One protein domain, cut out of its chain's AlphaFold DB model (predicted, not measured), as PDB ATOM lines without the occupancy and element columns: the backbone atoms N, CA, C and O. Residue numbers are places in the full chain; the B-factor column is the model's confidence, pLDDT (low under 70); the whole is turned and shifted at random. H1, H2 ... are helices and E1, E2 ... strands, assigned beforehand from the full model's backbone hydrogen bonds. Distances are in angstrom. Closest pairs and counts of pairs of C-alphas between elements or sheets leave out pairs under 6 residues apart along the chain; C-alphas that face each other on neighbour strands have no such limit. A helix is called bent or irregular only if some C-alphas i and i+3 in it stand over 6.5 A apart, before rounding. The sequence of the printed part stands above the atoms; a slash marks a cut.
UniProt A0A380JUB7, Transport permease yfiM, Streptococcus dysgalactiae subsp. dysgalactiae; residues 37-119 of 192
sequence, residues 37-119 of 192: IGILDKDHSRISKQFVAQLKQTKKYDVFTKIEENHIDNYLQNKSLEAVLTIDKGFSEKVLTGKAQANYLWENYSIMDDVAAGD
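What this domain is: This is residues 37 to 119 of the 192 residues of the protein "Transport permease yfiM" of Streptococcus dysgalactiae subsp. dysgalactiae (UniProt A0A380JUB7). A small sheet of three parallel strands has H1 packed along one face; H2 sits at one end of the long axis, only grazing the sheet, and H3 with H4 forms an extension at the other end. H3 is beside the start of H1, and H4 lies beyond it, away from the sheet. The printed part has 83 residues, with four named helices and three named strands in the order E1 H1 E2 H2 E3 H3 H4, and the sheet runs E2 E1 E3. The class is mixed, helices and strands. The whole is only just compact, close to loose, with a radius of gyration of the C-alphas of 14.0 A, and elongated, spanning 44 by 25 by 19 A.

How they stand to each other: Begin at the inner strand E1, residues 37 to 41. Beside it, E3, residues 83 to 87, runs parallel at 18 degrees; look at N 38 and O 83, 2.9 A apart, and N 85 and O 38, 2.8 A, both within hydrogen-bond range. Its other neighbour, E2, residues 61 to 64, is parallel at 44 degrees, with N 39 and O 64 at 2.8 A, within hydrogen-bond range. H1, residues 46 to 57, is on the sheet at a height over the sheet of 9.5 A, making two layers, a helix on one face of a sheet. It runs along the strands, at 8 degrees to E1 on the local plane; its closest C-alphas to E2 are those of Lys 56 and Val 63, 6.0 A. E1, H1 and E2 form a strand-helix-strand unit, two parallel neighbour strands with a helix between, with a right-handed crossover. E2, H2 and E3 form a split unit, with E1 between its strands, also right-handed. H2, residues 69 to 77, only grazes the sheet with residues 69 to 76; the closest C-alphas to E3 are those of Leu 76 and Ala 83, 6.9 A. H2 is irregular: C-alphas 70 and 73 are 7.4 A apart. H3, residues 91 to 95, is not on the sheet; H1 touches it with residues 46 to 48 alone, the closest C-alphas being those of Ile 47 and Ser 92, 5.8 A. H4, residues 107 to 116, only just touches H3, with 3 pairs of C-alphas within 8 A, the closest those of Val 95 and Ser 110, 7.4 A. H1 and H4 are apart. Every O i to N i+4 pair is within hydrogen-bond range in H1, H3 and H4; in H2, 3 of 5 are.

Where its parts are: Find C-alpha 37 at (31.496, 36.241, 25.444), where E1 begins; it runs 12.7 A. H1 starts at C-alpha 46, (29.701, 46.940, 7.991), and measures 16.8 A. E2 is 9.3 A long, H2 13.9 A, E3 13.2 A and H3 6.2 A. H4, 14.3 A, ends at C-alpha 116, (43.478, 53.170, 2.282).

The domain as a whole: The C-alphas farthest apart, those of Asn 78 and Val 115, are 44.5 A apart. The printed part has no cut. The link H3 to H4, 11 residues, is long; the others are tight. Mean pLDDT of the printed part is 71.5, and residues 58 to 60, 82 and 96 to 118 are under 70.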
ATOM      1  N   ILE A  37      31.364  34.793  25.617       79.62
ATOM      2  CA  ILE A  37      31.496  36.241  25.444       79.62
ATOM      3  C   ILE A  37      30.254  36.774  24.737       79.62
ATOM      4  O   ILE A  37      29.909  36.334  23.639       79.62
ATOM      5  N   GLY A  38      29.583  37.741  25.355       80.19
ATOM      6  CA  GLY A  38      28.529  38.517  24.710       80.19
ATOM      7  C   GLY A  38      29.120  39.651  23.881       80.19
ATOM      8  O   GLY A  38      30.091  40.271  24.303       80.19
ATOM      9  N   ILE A  39      28.545  39.959  22.721       84.81
ATOM     10  CA  ILE A  39      28.918  41.144  21.940       84.81
ATOM     11  C   ILE A  39      27.698  42.040  21.751       84.81
ATOM     12  O   ILE A  39      26.706  41.611  21.161       84.81
ATOM     13  N   LEU A  40      27.805  43.286  22.216       83.94
ATOM     14  CA  LEU A  40      26.816  44.341  22.017       83.94
ATOM     15  C   LEU A  40      27.340  45.300  20.947       83.94
ATOM     16  O   LEU A  40      28.205  46.128  21.219       83.94
ATOM     17  N   ASP A  41      26.831  45.181  19.723       83.12
ATOM     18  CA  ASP A  41      27.189  46.082  18.627       83.12
ATOM     19  C   ASP A  41      26.223  47.269  18.563       83.12
ATOM     20  O   ASP A  41      25.103  47.104  18.087       83.12
ATOM     21  N   LYS A  42      26.656  48.449  19.030       83.00
ATOM     22  CA  LYS A  42      25.903  49.717  18.951       83.00
ATOM     23  C   LYS A  42      26.244  50.540  17.699       83.00
ATOM     24  O   LYS A  42      25.566  51.527  17.416       83.00
ATOM     25  N   ASP A  43      27.296  50.176  16.962       79.94
ATOM     26  CA  ASP A  43      27.754  50.874  15.750       79.94
ATOM     27  C   ASP A  43      26.962  50.429  14.511       79.94
ATOM     28  O   ASP A  43      26.713  51.225  13.608       79.94
ATOM     29  N   HIS A  44      26.533  49.158  14.480       82.88
ATOM     30  CA  HIS A  44      25.703  48.530  13.432       82.88
ATOM     31  C   HIS A  44      26.250  48.624  11.996       82.88
ATOM     32  O   HIS A  44      25.555  48.297  11.018       82.88
ATOM     33  N   SER A  45      27.499  49.036  11.858       81.94
ATOM     34  CA  SER A  45      28.193  49.272  10.607       81.94
ATOM     35  C   SER A  45      28.625  47.972   9.930       81.94
ATOM     36  O   SER A  45      28.516  46.863  10.459       81.94
ATOM     37  N   ARG A  46      29.138  48.090   8.705       77.69
ATOM     38  CA  ARG A  46      29.701  46.940   7.991       77.69
ATOM     39  C   ARG A  46      31.007  46.453   8.629       77.69
ATOM     40  O   ARG A  46      31.244  45.248   8.666       77.69
ATOM     41  N   ILE A  47      31.813  47.375   9.160       76.81
ATOM     42  CA  ILE A  47      33.098  47.082   9.806       76.81
ATOM     43  C   ILE A  47      32.870  46.375  11.148       76.81
ATOM     44  O   ILE A  47      33.491  45.340  11.388       76.81
ATOM     45  N   SER A  48      31.926  46.844  11.976       79.75
ATOM     46  CA  SER A  48      31.581  46.182  13.246       79.75
ATOM     47  C   SER A  48      31.069  44.758  13.014       79.75
ATOM     48  O   SER A  48      31.561  43.808  13.623       79.75
ATOM     49  N   LYS A  49      30.164  44.564  12.048       84.44
ATOM     50  CA  LYS A  49      29.637  43.237  11.681       84.44
ATOM     51  C   LYS A  49      30.727  42.287  11.198       84.44
ATOM     52  O   LYS A  49      30.715  41.105  11.546       84.44
ATOM     53  N   GLN A  50      31.673  42.785  10.405       75.44
ATOM     54  CA  GLN A  50      32.782  41.971   9.925       75.44
ATOM     55  C   GLN A  50      33.753  41.593  11.051       75.44
ATOM     56  O   GLN A  50      34.210  40.450  11.094       75.44
ATOM     57  N   PHE A  51      34.023  42.512  11.975       80.62
ATOM     58  CA  PHE A  51      34.819  42.246  13.170       80.62
ATOM     59  C   PHE A  51      34.184  41.146  14.037       80.62
ATOM     60  O   PHE A  51      34.839  40.166  14.395       80.62
ATOM     61  N   VAL A  52      32.872  41.226  14.269       82.19
ATOM     62  CA  VAL A  52      32.110  40.186  14.979       82.19
ATOM     63  C   VAL A  52      32.169  38.835  14.258       82.19
ATOM     64  O   VAL A  52      32.303  37.791  14.902       82.19
ATOM     65  N   ALA A  53      32.095  38.830  12.926       81.62
ATOM     66  CA  ALA A  53      32.199  37.605  12.136       81.62
ATOM     67  C   ALA A  53      33.586  36.947  12.257       81.62
ATOM     68  O   ALA A  53      33.665  35.727  12.384       81.62
ATOM     69  N   GLN A  54      34.663  37.738  12.275       73.94
ATOM     70  CA  GLN A  54      36.022  37.225  12.481       73.94
ATOM     71  C   GLN A  54      36.200  36.638  13.883       73.94
ATOM     72  O   GLN A  54      36.732  35.538  14.013       73.94
ATOM     73  N   LEU A  55      35.683  37.302  14.922       75.75
ATOM     74  CA  LEU A  55      35.733  36.785  16.293       75.75
ATOM     75  C   LEU A  55      35.054  35.412  16.414       75.75
ATOM     76  O   LEU A  55      35.634  34.497  17.000       75.75
ATOM     77  N   LYS A  56      33.889  35.228  15.778       76.12
ATOM     78  CA  LYS A  56      33.173  33.938  15.732       76.12
ATOM     79  C   LYS A  56      33.963  32.816  15.053       76.12
ATOM     80  O   LYS A  56      33.805  31.655  15.417       76.12
ATOM     81  N   GLN A  57      34.803  33.136  14.068       73.19
ATOM     82  CA  GLN A  57      35.557  32.131  13.308       73.19
ATOM     83  C   GLN A  57      36.743  31.545  14.082       73.19
ATOM     84  O   GLN A  57      37.166  30.432  13.783       73.19
ATOM     85  N   THR A  58      37.256  32.249  15.095       65.81
ATOM     86  CA  THR A  58      38.457  31.823  15.831       65.81
ATOM     87  C   THR A  58      38.267  30.563  16.688       65.81
ATOM     88  O   THR A  58      39.266  30.000  17.127       65.81
ATOM     89  N   LYS A  59      37.025  30.102  16.935       65.12
ATOM     90  CA  LYS A  59      36.664  28.947  17.803       65.12
ATOM     91  C   LYS A  59      37.285  28.967  19.215       65.12
ATOM     92  O   LYS A  59      37.261  27.957  19.912       65.12
ATOM     93  N   LYS A  60      37.868  30.095  19.636       65.19
ATOM     94  CA  LYS A  60      38.460  30.281  20.971       65.19
ATOM     95  C   LYS A  60      37.410  30.651  22.021       65.19
ATOM     96  O   LYS A  60      37.650  30.451  23.208       65.19
ATOM     97  N   TYR A  61      36.271  31.184  21.579       71.31
ATOM     98  CA  TYR A  61      35.219  31.747  22.420       71.31
ATOM     99  C   TYR A  61      33.840  31.335  21.904       71.31
ATOM    100  O   TYR A  61      33.607  31.347  20.691       71.31
ATOM    101  N   ASP A  62      32.909  31.086  22.823       73.06
ATOM    102  CA  ASP A  62      31.490  30.943  22.504       73.06
ATOM    103  C   ASP A  62      30.867  32.344  22.443       73.06
ATOM    104  O   ASP A  62      30.594  32.978  23.464       73.06
ATOM    105  N   VAL A  63      30.704  32.864  21.223       79.50
ATOM    106  CA  VAL A  63      30.312  34.260  20.981       79.50
ATOM    107  C   VAL A  63      28.794  34.407  20.822       79.50
ATOM    108  O   VAL A  63      28.211  33.975  19.821       79.50
ATOM    109  N   PHE A  64      28.162  35.129  21.749       79.50
ATOM    110  CA  PHE A  64      26.731  35.442  21.748       79.50
ATOM    111  C   PHE A  64      26.480  36.866  21.246       79.50
ATOM    112  O   PHE A  64      26.880  37.840  21.870       79.50
ATOM    113  N   THR A  65      25.782  37.010  20.118       77.25
ATOM    114  CA  THR A  65      25.505  38.327  19.501       77.25
ATOM    115  C   THR A  65      24.100  38.857  19.756       77.25
ATOM    116  O   THR A  65      23.763  39.940  19.296       77.25
ATOM    117  N   LYS A  66      23.248  38.078  20.422       73.19
ATOM    118  CA  LYS A  66      21.870  38.460  20.734       73.19
ATOM    119  C   LYS A  66      21.776  38.713  22.232       73.19
ATOM    120  O   LYS A  66      21.291  37.863  22.969       73.19
ATOM    121  N   ILE A  67      22.335  39.840  22.661       78.94
ATOM    122  CA  ILE A  67      22.297  40.281  24.055       78.94
ATOM    123  C   ILE A  67      21.525  41.589  24.152       78.94
ATOM    124  O   ILE A  67      21.705  42.494  23.340       78.94
ATOM    125  N   GLU A  68      20.632  41.656  25.129       79.19
ATOM    126  CA  GLU A  68      19.888  42.868  25.442       79.19
ATOM    127  C   GLU A  68      20.667  43.678  26.473       79.19
ATOM    128  O   GLU A  68      21.073  43.141  27.503       79.19
ATOM    129  N   GLU A  69      20.859  44.969  26.201       78.94
ATOM    130  CA  GLU A  69      21.653  45.864  27.049       78.94
ATOM    131  C   GLU A  69      21.141  45.893  28.498       78.94
ATOM    132  O   GLU A  69      21.924  45.757  29.434       78.94
ATOM    133  N   ASN A  70      19.819  45.920  28.677       80.62
ATOM    134  CA  ASN A  70      19.159  45.942  29.989       80.62
ATOM    135  C   ASN A  70      19.352  44.653  30.810       80.62
ATOM    136  O   ASN A  70      19.043  44.625  31.999       80.62
ATOM    137  N   HIS A  71      19.828  43.573  30.186       83.12
ATOM    138  CA  HIS A  71      20.018  42.275  30.828       83.12
ATOM    139  C   HIS A  71      21.496  41.893  30.983       83.12
ATOM    140  O   HIS A  71      21.778  40.834  31.543       83.12
ATOM    141  N   ILE A  72      22.439  42.745  30.556       79.75
ATOM    142  CA  ILE A  72      23.887  42.486  30.658       79.75
ATOM    143  C   ILE A  72      24.302  42.182  32.095       79.75
ATOM    144  O   ILE A  72      24.958  41.169  32.333       79.75
ATOM    145  N   ASP A  73      23.865  42.999  33.053       79.69
ATOM    146  CA  ASP A  73      24.212  42.807  34.462       79.69
ATOM    147  C   ASP A  73      23.721  41.456  34.983       79.69
ATOM    148  O   ASP A  73      24.449  40.753  35.679       79.69
ATOM    149  N   ASN A  74      22.519  41.042  34.571       81.12
ATOM    150  CA  ASN A  74      21.980  39.732  34.921       81.12
ATOM    151  C   ASN A  74      22.805  38.605  34.294       81.12
ATOM    152  O   ASN A  74      23.090  37.623  34.978       81.12
ATOM    153  N   TYR A  75      23.221  38.742  33.030       79.25
ATOM    154  CA  TYR A  75      24.041  37.738  32.347       79.25
ATOM    155  C   TYR A  75      25.436  37.568  32.966       79.25
ATOM    156  O   TYR A  75      25.971  36.458  32.968       79.25
ATOM    157  N   LEU A  76      26.010  38.646  33.506       75.06
ATOM    158  CA  LEU A  76      27.289  38.616  34.218       75.06
ATOM    159  C   LEU A  76      27.131  38.044  35.633       75.06
ATOM    160  O   LEU A  76      27.894  37.167  36.040       75.06
ATOM    161  N   GLN A  77      26.110  38.484  36.375       77.94
ATOM    162  CA  GLN A  77      25.851  38.021  37.743       77.94
ATOM    163  C   GLN A  77      25.510  36.528  37.799       77.94
ATOM    164  O   GLN A  77      25.980  35.816  38.686       77.94
ATOM    165  N   ASN A  78      24.730  36.029  36.835       78.06
ATOM    166  CA  ASN A  78      24.351  34.619  36.768       78.06
ATOM    167  C   ASN A  78      25.401  33.724  36.077       78.06
ATOM    168  O   ASN A  78      25.164  32.524  35.930       78.06
ATOM    169  N   LYS A  79      26.546  34.286  35.653       73.12
ATOM    170  CA  LYS A  79      27.632  33.602  34.921       73.12
ATOM    171  C   LYS A  79      27.198  32.910  33.619       73.12
ATOM    172  O   LYS A  79      27.859  31.976  33.163       73.12
ATOM    173  N   SER A  80      26.095  33.336  33.005       77.44
ATOM    174  CA  SER A  80      25.713  32.862  31.665       77.44
ATOM    175  C   SER A  80      26.638  33.420  30.581       77.44
ATOM    176  O   SER A  80      26.883  32.736  29.584       77.44
ATOM    177  N   LEU A  81      27.195  34.611  30.816       75.31
ATOM    178  CA  LEU A  81      28.302  35.208  30.078       75.31
ATOM    179  C   LEU A  81      29.440  35.517  31.056       75.31
ATOM    180  O   LEU A  81      29.205  35.956  32.180       75.31
ATOM    181  N   GLU A  82      30.677  35.299  30.624       69.12
ATOM    182  CA  GLU A  82      31.878  35.615  31.408       69.12
ATOM    183  C   GLU A  82      32.359  37.049  31.154       69.12
ATOM    184  O   GLU A  82      32.955  37.670  32.032       69.12
ATOM    185  N   ALA A  83      32.082  37.587  29.963       74.06
ATOM    186  CA  ALA A  83      32.406  38.957  29.585       74.06
ATOM    187  C   ALA A  83      31.440  39.484  28.517       74.06
ATOM    188  O   ALA A  83      30.866  38.711  27.745       74.06
ATOM    189  N   VAL A  84      31.304  40.810  28.437       77.06
ATOM    190  CA  VAL A  84      30.577  41.491  27.358       77.06
ATOM    191  C   VAL A  84      31.490  42.500  26.669       77.06
ATOM    192  O   VAL A  84      32.034  43.401  27.301       77.06
ATOM    193  N   LEU A  85      31.649  42.345  25.356       80.38
ATOM    194  CA  LEU A  85      32.345  43.278  24.481       80.38
ATOM    195  C   LEU A  85      31.330  44.252  23.883       80.38
ATOM    196  O   LEU A  85      30.478  43.852  23.091       80.38
ATOM    197  N   THR A  86      31.436  45.529  24.235       79.81
ATOM    198  CA  THR A  86      30.577  46.578  23.669       79.81
ATOM    199  C   THR A  86      31.322  47.312  22.560       79.81
ATOM    200  O   THR A  86      32.438  47.782  22.766       79.81
ATOM    201  N   ILE A  87      30.715  47.391  21.376       80.56
ATOM    202  CA  ILE A  87      31.200  48.179  20.242       80.56
ATOM    203  C   ILE A  87      30.387  49.467  20.218       80.56
ATOM    204  O   ILE A  87      29.214  49.457  19.843       80.56
ATOM    205  N   ASP A  88      31.002  50.566  20.641       77.81
ATOM    206  CA  ASP A  88      30.338  51.864  20.700       77.81
ATOM    207  C   ASP A  88      30.122  52.483  19.317       77.81
ATOM    208  O   ASP A  88      30.856  52.232  18.359       77.81
ATOM    209  N   LYS A  89      29.129  53.369  19.233       80.56
ATOM    210  CA  LYS A  89      28.860  54.158  18.030       80.56
ATOM    211  C   LYS A  89      30.083  55.004  17.641       80.56
ATOM    212  O   LYS A  89      30.693  55.655  18.489       80.56
ATOM    213  N   GLY A  90      30.413  55.023  16.352       77.31
ATOM    214  CA  GLY A  90      31.611  55.688  15.825       77.31
ATOM    215  C   GLY A  90      32.847  54.787  15.831       77.31
ATOM    216  O   GLY A  90      33.945  55.248  15.525       77.31
ATOM    217  N   PHE A  91      32.686  53.503  16.157       78.69
ATOM    218  CA  PHE A  91      33.743  52.506  16.043       78.69
ATOM    219  C   PHE A  91      34.300  52.460  14.623       78.69
ATOM    220  O   PHE A  91      35.499  52.640  14.446       78.69
ATOM    221  N   SER A  92      33.448  52.328  13.604       77.00
ATOM    222  CA  SER A  92      33.903  52.286  12.205       77.00
ATOM    223  C   SER A  92      34.733  53.480  11.791       77.00
ATOM    224  O   SER A  92      35.737  53.322  11.112       77.00
ATOM    225  N   GLU A  93      34.318  54.673  12.198       76.75
ATOM    226  CA  GLU A  93      35.031  55.901  11.871       76.75
ATOM    227  C   GLU A  93      36.404  55.925  12.545       76.75
ATOM    228  O   GLU A  93      37.397  56.262  11.909       76.75
ATOM    229  N   LYS A  94      36.500  55.487  13.805       70.44
ATOM    230  CA  LYS A  94      37.784  55.353  14.509       70.44
ATOM    231  C   LYS A  94      38.694  54.309  13.867       70.44
ATOM    232  O   LYS A  94      39.906  54.502  13.861       70.44
ATOM    233  N   VAL A  95      38.125  53.233  13.324       71.12
ATOM    234  CA  VAL A  95      38.867  52.215  12.565       71.12
ATOM    235  C   VAL A  95      39.391  52.774  11.244       71.12
ATOM    236  O   VAL A  95      40.546  52.547  10.920       71.12
ATOM    237  N   LEU A  96      38.563  53.533  10.523       69.19
ATOM    238  CA  LEU A  96      38.885  54.163   9.232       69.19
ATOM    239  C   LEU A  96      39.757  55.423   9.339       69.19
ATOM    240  O   LEU A  96      40.060  56.057   8.335       69.19
ATOM    241  N   THR A  97      40.043  55.879  10.554       67.38
ATOM    242  CA  THR A  97      40.882  57.061  10.800       67.38
ATOM    243  C   THR A  97      42.128  56.711  11.606       67.38
ATOM    244  O   THR A  97      42.806  57.615  12.095       67.38
ATOM    245  N   GLY A  98      42.392  55.417  11.819       60.75
ATOM    246  CA  GLY A  98      43.535  54.920  12.585       60.75
ATOM    247  C   GLY A  98      43.525  55.307  14.068       60.75
ATOM    248  O   GLY A  98      44.527  55.152  14.759       60.75
ATOM    249  N   LYS A  99      42.407  55.830  14.584       60.81
ATOM    250  CA  LYS A  99      42.269  56.358  15.955       60.81
ATOM    251  C   LYS A  99      41.737  55.335  16.960       60.81
ATOM    252  O   LYS A  99      41.542  55.671  18.130       60.81
ATOM    253  N   ALA A 100      41.463  54.105  16.536       60.47
ATOM    254  CA  ALA A 100      41.094  53.026  17.445       60.47
ATOM    255  C   ALA A 100      42.313  52.614  18.298       60.47
ATOM    256  O   ALA A 100      43.337  52.201  17.762       60.47
ATOM    257  N   GLN A 101      42.221  52.742  19.628       50.25
ATOM    258  CA  GLN A 101      43.295  52.313  20.532       50.25
ATOM    259  C   GLN A 101      43.454  50.784  20.513       50.25
ATOM    260  O   GLN A 101      42.479  50.037  20.600       50.25
ATOM    261  N   ALA A 102      44.704  50.351  20.356       44.22
ATOM    262  CA  ALA A 102      45.091  49.028  19.890       44.22
ATOM    263  C   ALA A 102      45.019  47.915  20.949       44.22
ATOM    264  O   ALA A 102      45.386  48.077  22.109       44.22
ATOM    265  N   ASN A 103      44.639  46.734  20.469       42.53
ATOM    266  CA  ASN A 103      44.938  45.422  21.033       42.53
ATOM    267  C   ASN A 103      45.296  44.499  19.850       42.53
ATOM    268  O   ASN A 103      44.803  44.732  18.755       42.53
ATOM    269  N   TYR A 104      46.122  43.470  20.031       42.69
ATOM    270  CA  TYR A 104      46.793  42.624  19.007       42.69
ATOM    271  C   TYR A 104      45.992  42.147  17.764       42.69
ATOM    272  O   TYR A 104      46.589  41.726  16.781       42.69
ATOM    273  N   LEU A 105      44.657  42.221  17.747       47.97
ATOM    274  CA  LEU A 105      43.837  42.004  16.540       47.97
ATOM    275  C   LEU A 105      43.815  43.217  15.580       47.97
ATOM    276  O   LEU A 105      43.316  43.106  14.461       47.97
ATOM    277  N   TRP A 106      44.335  44.368  16.019       51.84
ATOM    278  CA  TRP A 106      44.240  45.667  15.346       51.84
ATOM    279  C   TRP A 106      45.381  45.987  14.380       51.84
ATOM    280  O   TRP A 106      45.166  46.794  13.480       51.84
ATOM    281  N   GLU A 107      46.552  45.355  14.504       48.78
ATOM    282  CA  GLU A 107      47.710  45.669  13.645       48.78
ATOM    283  C   GLU A 107      47.404  45.439  12.156       48.78
ATOM    284  O   GLU A 107      47.760  46.252  11.308       48.78
ATOM    285  N   ASN A 108      46.636  44.395  11.830       50.66
ATOM    286  CA  ASN A 108      46.249  44.119  10.444       50.66
ATOM    287  C   ASN A 108      45.284  45.166   9.868       50.66
ATOM    288  O   ASN A 108      45.331  45.456   8.675       50.66
ATOM    289  N   TYR A 109      44.409  45.741  10.699       55.34
ATOM    290  CA  TYR A 109      43.453  46.754  10.257       55.34
ATOM    291  C   TYR A 109      44.076  48.153  10.180       55.34
ATOM    292  O   TYR A 109      43.710  48.901   9.276       55.34
ATOM    293  N   SER A 110      45.037  48.497  11.049       54.94
ATOM    294  CA  SER A 110      45.711  49.804  10.986       54.94
ATOM    295  C   SER A 110      46.627  49.932   9.767       54.94
ATOM    296  O   SER A 110      46.665  50.989   9.148       54.94
ATOM    297  N   ILE A 111      47.303  48.850   9.361       55.88
ATOM    298  CA  ILE A 111      48.120  48.832   8.135       55.88
ATOM    299  C   ILE A 111      47.230  48.983   6.891       55.88
ATOM    300  O   ILE A 111      47.581  49.694   5.954       55.88
ATOM    301  N   MET A 112      46.054  48.346   6.871       54.50
ATOM    302  CA  MET A 112      45.097  48.499   5.766       54.50
ATOM    303  C   MET A 112      44.503  49.910   5.687       54.50
ATOM    304  O   MET A 112      44.227  50.374   4.584       54.50
ATOM    305  N   ASP A 113      44.318  50.580   6.827       55.47
ATOM    306  CA  ASP A 113      43.859  51.969   6.899       55.47
ATOM    307  C   ASP A 113      44.910  52.960   6.385       55.47
ATOM    308  O   ASP A 113      44.600  53.777   5.520       55.47
ATOM    309  N   ASP A 114      46.170  52.823   6.808       58.94
ATOM    310  CA  ASP A 114      47.286  53.647   6.314       58.94
ATOM    311  C   ASP A 114      47.406  53.565   4.776       58.94
ATOM    312  O   ASP A 114      47.581  54.560   4.073       58.94
ATOM    313  N   VAL A 115      47.173  52.373   4.217       59.31
ATOM    314  CA  VAL A 115      47.175  52.128   2.763       59.31
ATOM    315  C   VAL A 115      45.884  52.601   2.063       59.31
ATOM    316  O   VAL A 115      45.883  52.850   0.846       59.31
ATOM    317  N   ALA A 116      44.772  52.718   2.794       61.72
ATOM    318  CA  ALA A 116      43.478  53.170   2.282       61.72
ATOM    319  C   ALA A 116      43.248  54.685   2.436       61.72
ATOM    320  O   ALA A 116      42.386  55.217   1.736       61.72
ATOM    321  N   ALA A 117      44.007  55.372   3.297       66.50
ATOM    322  CA  ALA A 117      43.916  56.809   3.576       66.50
ATOM    323  C   ALA A 117      42.480  57.296   3.876       66.50
ATOM    324  O   ALA A 117      42.070  58.369   3.430       66.50
ATOM    325  N   GLY A 118      41.687  56.486   4.587       62.31
ATOM    326  CA  GLY A 118      40.290  56.789   4.917       62.31
ATOM    327  C   GLY A 118      39.271  56.608   3.778       62.31
ATOM    328  O   GLY A 118      38.088  56.895   3.972       62.31
ATOM    329  N   ASP A 119      39.666  56.113   2.596       72.81
ATOM    330  CA  ASP A 119      38.726  55.785   1.512       72.81
ATOM    331  C   ASP A 119      38.035  54.436   1.766       72.81
ATOM    332  O   ASP A 119      38.605  53.353   1.592       72.81
TER     333      ASP A 119